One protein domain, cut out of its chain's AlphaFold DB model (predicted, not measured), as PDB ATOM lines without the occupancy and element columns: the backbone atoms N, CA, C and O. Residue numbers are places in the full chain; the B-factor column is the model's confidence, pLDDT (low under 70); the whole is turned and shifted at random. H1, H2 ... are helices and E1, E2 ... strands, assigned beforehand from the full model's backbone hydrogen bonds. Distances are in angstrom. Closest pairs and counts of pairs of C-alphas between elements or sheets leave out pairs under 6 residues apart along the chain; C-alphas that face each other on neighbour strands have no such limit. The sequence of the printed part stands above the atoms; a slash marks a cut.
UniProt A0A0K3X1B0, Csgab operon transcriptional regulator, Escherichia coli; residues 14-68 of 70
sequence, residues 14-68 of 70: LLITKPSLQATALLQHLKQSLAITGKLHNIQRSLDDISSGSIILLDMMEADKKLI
ATOM      1  N   LEU A  14      34.363  33.707 351.795       85.00
ATOM      2  CA  LEU A  14      33.459  34.025 352.899       85.00
ATOM      3  C   LEU A  14      33.818  35.382 353.496       85.00
ATOM      4  O   LEU A  14      34.960  35.619 353.887       85.00
ATOM      5  N   LEU A  15      32.826  36.264 353.591       85.50
ATOM      6  CA  LEU A  15      32.969  37.600 354.154       85.50
ATOM      7  C   LEU A  15      32.006  37.747 355.327       85.50
ATOM      8  O   LEU A  15      30.795  37.676 355.145       85.50
ATOM      9  N   ILE A  16      32.538  37.969 356.529       82.88
ATOM     10  CA  ILE A  16      31.724  38.271 357.708       82.88
ATOM     11  C   ILE A  16      31.553  39.781 357.793       82.88
ATOM     12  O   ILE A  16      32.529  40.516 357.951       82.88
ATOM     13  N   THR A  17      30.311  40.246 357.702       74.00
ATOM     14  CA  THR A  17      29.980  41.662 357.884       74.00
ATOM     15  C   THR A  17      29.239  41.882 359.188       74.00
ATOM     16  O   THR A  17      28.470  41.029 359.628       74.00
ATOM     17  N   LYS A  18      29.432  43.059 359.793       75.62
ATOM     18  CA  LYS A  18      28.581  43.497 360.904       75.62
ATOM     19  C   LYS A  18      27.109  43.553 360.460       75.62
ATOM     20  O   LYS A  18      26.868  43.831 359.281       75.62
ATOM     21  N   PRO A  19      26.147  43.366 361.385       69.38
ATOM     22  CA  PRO A  19      24.731  43.601 361.120       69.38
ATOM     23  C   PRO A  19      24.527  44.949 360.427       69.38
ATOM     24  O   PRO A  19      24.877  45.996 360.971       69.38
ATOM     25  N   SER A  20      24.020  44.932 359.197       73.81
ATOM     26  CA  SER A  20      23.838  46.150 358.414       73.81
ATOM     27  C   SER A  20      22.760  45.962 357.359       73.81
ATOM     28  O   SER A  20      22.726  44.953 356.658       73.81
ATOM     29  N   LEU A  21      21.937  46.994 357.172       72.44
ATOM     30  CA  LEU A  21      20.981  47.070 356.063       72.44
ATOM     31  C   LEU A  21      21.673  47.123 354.688       72.44
ATOM     32  O   LEU A  21      21.032  46.929 353.659       72.44
ATOM     33  N   GLN A  22      22.983  47.376 354.659       82.88
ATOM     34  CA  GLN A  22      23.767  47.532 353.435       82.88
ATOM     35  C   GLN A  22      24.394  46.225 352.934       82.88
ATOM     36  O   GLN A  22      24.970  46.219 351.847       82.88
ATOM     37  N   ALA A  23      24.285  45.112 353.670       83.81
ATOM     38  CA  ALA A  23      24.924  43.846 353.296       83.81
ATOM     39  C   ALA A  23      24.478  43.346 351.907       83.81
ATOM     40  O   ALA A  23      25.296  42.875 351.118       83.81
ATOM     41  N   THR A  24      23.206  43.547 351.549       86.56
ATOM     42  CA  THR A  24      22.684  43.231 350.209       86.56
ATOM     43  C   THR A  24      23.299  44.110 349.119       86.56
ATOM     44  O   THR A  24      23.641  43.606 348.051       86.56
ATOM     45  N   ALA A  25      23.469  45.410 349.371       88.56
ATOM     46  CA  ALA A  25      24.091  46.324 348.412       88.56
ATOM     47  C   ALA A  25      25.571  45.975 348.197       88.56
ATOM     48  O   ALA A  25      26.036  45.923 347.060       88.56
ATOM     49  N   LEU A  26      26.281  45.647 349.280       88.62
ATOM     50  CA  LEU A  26      27.653  45.152 349.219       88.62
ATOM     51  C   LEU A  26      27.743  43.846 348.419       88.62
ATOM     52  O   LEU A  26      28.616  43.723 347.563       88.62
ATOM     53  N   LEU A  27      26.825  42.897 348.637       89.94
ATOM     54  CA  LEU A  27      26.777  41.651 347.869       89.94
ATOM     55  C   LEU A  27      26.604  41.917 346.373       89.94
ATOM     56  O   LEU A  27      27.314  41.328 345.563       89.94
ATOM     57  N   GLN A  28      25.675  42.800 345.999       90.69
ATOM     58  CA  GLN A  28      25.442  43.142 344.593       90.69
ATOM     59  C   GLN A  28      26.667  43.804 343.965       90.69
ATOM     60  O   GLN A  28      27.087  43.398 342.883       90.69
ATOM     61  N   HIS A  29      27.281  44.758 344.669       91.56
ATOM     62  CA  HIS A  29      28.507  45.402 344.214       91.56
ATOM     63  C   HIS A  29      29.623  44.374 343.984       91.56
ATOM     64  O   HIS A  29      30.217  44.343 342.914       91.56
ATOM     65  N   LEU A  30      29.865  43.474 344.942       89.12
ATOM     66  CA  LEU A  30      30.898  42.443 344.820       89.12
ATOM     67  C   LEU A  30      30.624  41.466 343.673       89.12
ATOM     68  O   LEU A  30      31.542  41.162 342.913       89.12
ATOM     69  N   LYS A  31      29.374  41.017 343.505       91.75
ATOM     70  CA  LYS A  31      28.979  40.171 342.368       91.75
ATOM     71  C   LYS A  31      29.272  40.855 341.033       91.75
ATOM     72  O   LYS A  31      29.777  40.209 340.120       91.75
ATOM     73  N   GLN A  32      28.979  42.152 340.926       92.44
ATOM     74  CA  GLN A  32      29.214  42.925 339.711       92.44
ATOM     75  C   GLN A  32      30.709  43.180 339.466       92.44
ATOM     76  O   GLN A  32      31.178  42.979 338.351       92.44
ATOM     77  N   SER A  33      31.464  43.584 340.492       92.12
ATOM     78  CA  SER A  33      32.896  43.889 340.372       92.12
ATOM     79  C   SER A  33      33.749  42.659 340.076       92.12
ATOM     80  O   SER A  33      34.743  42.767 339.367       92.12
ATOM     81  N   LEU A  34      33.381  41.501 340.628       88.00
ATOM     82  CA  LEU A  34      34.144  40.260 340.490       88.00
ATOM     83  C   LEU A  34      33.559  39.313 339.433       88.00
ATOM     84  O   LEU A  34      34.150  38.273 339.172       88.00
ATOM     85  N   ALA A  35      32.418  39.663 338.826       89.50
ATOM     86  CA  ALA A  35      31.696  38.851 337.843       89.50
ATOM     87  C   ALA A  35      31.412  37.405 338.311       89.50
ATOM     88  O   ALA A  35      31.423  36.467 337.515       89.50
ATOM     89  N   ILE A  36      31.140  37.225 339.606       87.56
ATOM     90  CA  ILE A  36      30.847  35.921 340.217       87.56
ATOM     91  C   ILE A  36      29.493  35.907 340.915       87.56
ATOM     92  O   ILE A  36      28.888  36.937 341.221       87.56
ATOM     93  N   THR A  37      28.988  34.698 341.150       89.38
ATOM     94  CA  THR A  37      27.743  34.500 341.892       89.38
ATOM     95  C   THR A  37      27.964  34.720 343.386       89.38
ATOM     96  O   THR A  37      29.090  34.704 343.885       89.38
ATOM     97  N   GLY A  38      26.879  34.943 344.122       88.94
ATOM     98  CA  GLY A  38      26.974  35.087 345.563       88.94
ATOM     99  C   GLY A  38      25.624  35.136 346.254       88.94
ATOM    100  O   GLY A  38      24.602  35.435 345.625       88.94
ATOM    101  N   LYS A  39      25.644  34.836 347.552       90.06
ATOM    102  CA  LYS A  39      24.467  34.702 348.416       90.06
ATOM    103  C   LYS A  39      24.746  35.334 349.775       90.06
ATOM    104  O   LYS A  39      25.868  35.309 350.276       90.06
ATOM    105  N   LEU A  40      23.698  35.894 350.368       88.12
ATOM    106  CA  LEU A  40      23.708  36.328 351.755       88.12
ATOM    107  C   LEU A  40      23.282  35.140 352.623       88.12
ATOM    108  O   LEU A  40      22.238  34.531 352.373       88.12
ATOM    109  N   HIS A  41      24.108  34.776 353.594       86.81
ATOM    110  CA  HIS A  41      23.914  33.597 354.426       86.81
ATOM    111  C   HIS A  41      23.870  33.994 355.891       86.81
ATOM    112  O   HIS A  41      24.743  34.696 356.382       86.81
ATOM    113  N   ASN A  42      22.846  33.550 356.606       82.06
ATOM    114  CA  ASN A  42      22.748  33.825 358.030       82.06
ATOM    115  C   ASN A  42      23.751  32.949 358.787       82.06
ATOM    116  O   ASN A  42      23.752  31.733 358.608       82.06
ATOM    117  N   ILE A  43      24.549  33.554 359.666       80.81
ATOM    118  CA  ILE A  43      25.580  32.851 360.442       80.81
ATOM    119  C   ILE A  43      25.030  31.729 361.350       80.81
ATOM    120  O   ILE A  43      25.774  30.838 361.736       80.81
ATOM    121  N   GLN A  44      23.732  31.746 361.676       76.69
ATOM    122  CA  GLN A  44      23.051  30.702 362.454       76.69
ATOM    123  C   GLN A  44      22.576  29.509 361.605       76.69
ATOM    124  O   GLN A  44      22.057  28.543 362.161       76.69
ATOM    125  N   ARG A  45      22.681  29.570 360.269       80.25
ATOM    126  CA  ARG A  45      22.293  28.471 359.368       80.25
ATOM    127  C   ARG A  45      23.514  27.648 358.964       80.25
ATOM    128  O   ARG A  45      24.595  28.205 358.783       80.25
ATOM    129  N   SER A  46      23.313  26.347 358.746       79.44
ATOM    130  CA  SER A  46      24.373  25.456 358.263       79.44
ATOM    131  C   SER A  46      24.973  25.937 356.936       79.44
ATOM    132  O   SER A  46      24.282  26.535 356.108       79.44
ATOM    133  N   LEU A  47      26.262  25.658 356.743       77.75
ATOM    134  CA  LEU A  47      27.035  25.966 355.542       77.75
ATOM    135  C   LEU A  47      26.921  24.871 354.460       77.75
ATOM    136  O   LEU A  47      27.503  25.033 353.391       77.75
ATOM    137  N   ASP A  48      26.162  23.793 354.704       74.75
ATOM    138  CA  ASP A  48      26.027  22.638 353.790       74.75
ATOM    139  C   ASP A  48      25.443  22.993 352.404       74.75
ATOM    140  O   ASP A  48      25.669  22.280 351.432       74.75
ATOM    141  N   ASP A  49      24.717  24.109 352.295       71.56
ATOM    142  CA  ASP A  49      24.050  24.585 351.068       71.56
ATOM    143  C   ASP A  49      24.800  25.771 350.418       71.56
ATOM    144  O   ASP A  49      24.212  26.717 349.878       71.56
ATOM    145  N   ILE A  50      26.130  25.782 350.542       78.25
ATOM    146  CA  ILE A  50      26.994  26.778 349.902       78.25
ATOM    147  C   ILE A  50      27.577  26.204 348.614       78.25
ATOM    148  O   ILE A  50      28.428  25.319 348.626       78.25
ATOM    149  N   SER A  51      27.153  26.773 347.484       73.06
ATOM    150  CA  SER A  51      27.744  26.484 346.178       73.06
ATOM    151  C   SER A  51      29.204  26.937 346.115       73.06
ATOM    152  O   SER A  51      29.531  28.086 346.430       73.06
ATOM    153  N   SER A  52      30.073  26.053 345.632       77.50
ATOM    154  CA  SER A  52      31.461  26.373 345.295       77.50
ATOM    155  C   SER A  52      31.538  27.472 344.224       77.50
ATOM    156  O   SER A  52      30.658  27.578 343.371       77.50
ATOM    157  N   GLY A  53      32.609  28.272 344.225       81.75
ATOM    158  CA  GLY A  53      32.830  29.303 343.200       81.75
ATOM    159  C   GLY A  53      31.979  30.562 343.385       81.75
ATOM    160  O   GLY A  53      31.716  31.274 342.416       81.75
ATOM    161  N   SER A  54      31.517  30.825 344.609       86.12
ATOM    162  CA  SER A  54      30.650  31.959 344.926       86.12
ATOM    163  C   SER A  54      31.176  32.788 346.102       86.12
ATOM    164  O   SER A  54      32.012  32.335 346.891       86.12
ATOM    165  N   ILE A  55      30.700  34.031 346.204       87.81
ATOM    166  CA  ILE A  55      30.914  34.889 347.377       87.81
ATOM    167  C   ILE A  55      29.761  34.687 348.347       87.81
ATOM    168  O   ILE A  55      28.596  34.884 347.989       87.81
ATOM    169  N   ILE A  56      30.088  34.388 349.596       89.00
ATOM    170  CA  ILE A  56      29.109  34.277 350.669       89.00
ATOM    171  C   ILE A  56      29.315  35.418 351.654       89.00
ATOM    172  O   ILE A  56      30.359  35.527 352.297       89.00
ATOM    173  N   LEU A  57      28.299  36.269 351.770       88.56
ATOM    174  CA  LEU A  57      28.241  37.313 352.784       88.56
ATOM    175  C   LEU A  57      27.491  36.781 353.996       88.56
ATOM    176  O   LEU A  57      26.292  36.521 353.921       88.56
ATOM    177  N   LEU A  58      28.214  36.596 355.095       86.00
ATOM    178  CA  LEU A  58      27.656  36.140 356.353       86.00
ATOM    179  C   LEU A  58      26.995  37.313 357.074       86.00
ATOM    180  O   LEU A  58      27.655  38.279 357.468       86.00
ATOM    181  N   ASP A  59      25.682  37.203 357.235       78.62
ATOM    182  CA  ASP A  59      24.856  38.168 357.940       78.62
ATOM    183  C   ASP A  59      24.677  37.753 359.403       78.62
ATOM    184  O   ASP A  59      24.186  36.664 359.724       78.62
ATOM    185  N   MET A  60      25.091  38.660 360.286       72.56
ATOM    186  CA  MET A  60      24.970  38.543 361.734       72.56
ATOM    187  C   MET A  60      23.688  39.193 362.283       72.56
ATOM    188  O   MET A  60      23.464  39.134 363.490       72.56
ATOM    189  N   MET A  61      22.829  39.803 361.453       64.75
ATOM    190  CA  MET A  61      21.659  40.574 361.903       64.75
ATOM    191  C   MET A  61      20.716  39.790 362.833       64.75
ATOM    192  O   MET A  61      20.203  40.344 363.803       64.75
ATOM    193  N   GLU A  62      20.514  38.493 362.600       57.66
ATOM    194  CA  GLU A  62      19.664  37.652 363.462       57.66
ATOM    195  C   GLU A  62      20.358  37.210 364.765       57.66
ATOM    196  O   GLU A  62      19.685  36.834 365.726       57.66
ATOM    197  N   ALA A  63      21.694  37.259 364.833       55.94
ATOM    198  CA  ALA A  63      22.427  37.069 366.087       55.94
ATOM    199  C   ALA A  63      22.259  38.279 367.013       55.94
ATOM    200  O   ALA A  63      22.090  38.102 368.217       55.94
ATOM    201  N   ASP A  64      22.217  39.481 366.441       55.69
ATOM    202  CA  ASP A  64      22.065  40.728 367.189       55.69
ATOM    203  C   ASP A  64      20.645  40.892 367.763       55.69
ATOM    204  O   ASP A  64      20.485  41.230 368.931       55.69
ATOM    205  N   LYS A  65      19.592  40.529 367.009       54.78
ATOM    206  CA  LYS A  65      18.196  40.608 367.499       54.78
ATOM    207  C   LYS A  65      17.930  39.800 368.772       54.78
ATOM    208  O   LYS A  65      17.104  40.212 369.576       54.78
ATOM    209  N   LYS A  66      18.617  38.669 368.973       51.56
ATOM    210  CA  LYS A  66      18.482  37.843 370.190       51.56
ATOM    211  C   LYS A  66      19.200  38.436 371.408       51.56
ATOM    212  O   LYS A  66      18.956  37.985 372.520       51.56
ATOM    213  N   LEU A  67      20.068  39.429 371.214       52.41
ATOM    214  CA  LEU A  67      20.683  40.204 372.297       52.41
ATOM    215  C   LEU A  67      19.837  41.428 372.680       52.41
ATOM    216  O   LEU A  67      20.032  41.987 373.756       52.41
ATOM    217  N   ILE A  68      18.861  41.807 371.849       51.28
ATOM    218  CA  ILE A  68      17.869  42.843 372.153       51.28
ATOM    219  C   ILE A  68      16.689  42.187 372.893       51.28
ATOM    220  O   ILE A  68      15.589  42.057 372.364       51.28
TER     221      ILE A  68
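AT A GLANCE: This is residues 14 to 68 of the 70 residues of the protein "Csgab operon transcriptional regulator" of Escherichia coli (UniProt A0A0K3X1B0). A small sheet of three parallel strands, in the order E1 E3 E2, has H1 packed along one face, making two layers; residues 43 to 53 loop out on the side away from H1, and short H2 lies beyond one end of the sheet. The 55 printed residues run E1 H1 E2 E3 H2, mixed helices and strands, compact with a radius of gyration of the C-alphas of 11.5 A, spanning 37 by 25 by 11 A.

HOW THE PARTS SIT: Inner strand E3, residues 54 to 59, is parallel to E2, residues 37 to 42, with N 41 and O 57 within hydrogen-bond range at 2.8 A, and to E1, residues 14 to 17, with N 58 and O 15 at 2.8 A. H1, residues 23 to 34, is on the sheet at a height of 8.6 A, along the strands; its closest C-alphas to E3 are those of Leu 27 and Leu 57, 6.7 A. E1, H1 and E2 form a split strand-helix-strand unit, E3 between its strands, with a right-handed crossover. H2, residues 61 to 65, is apart from H1. In H1 and H2 every O i to N i+4 pair is within hydrogen-bond range.

IN THESE COORDINATES: E1 begins at C-alpha 14 (33.459, 34.025, 352.899); H2 ends at C-alpha 65 (18.196, 40.608, 367.499). H1 is 16.2 A long, E2 16.9 A, E3 15.5 A.

THE WHOLE: The printed part has no cut. The link E2 to E3 is long. Residues 19 and 61 to 68 are under pLDDT 70.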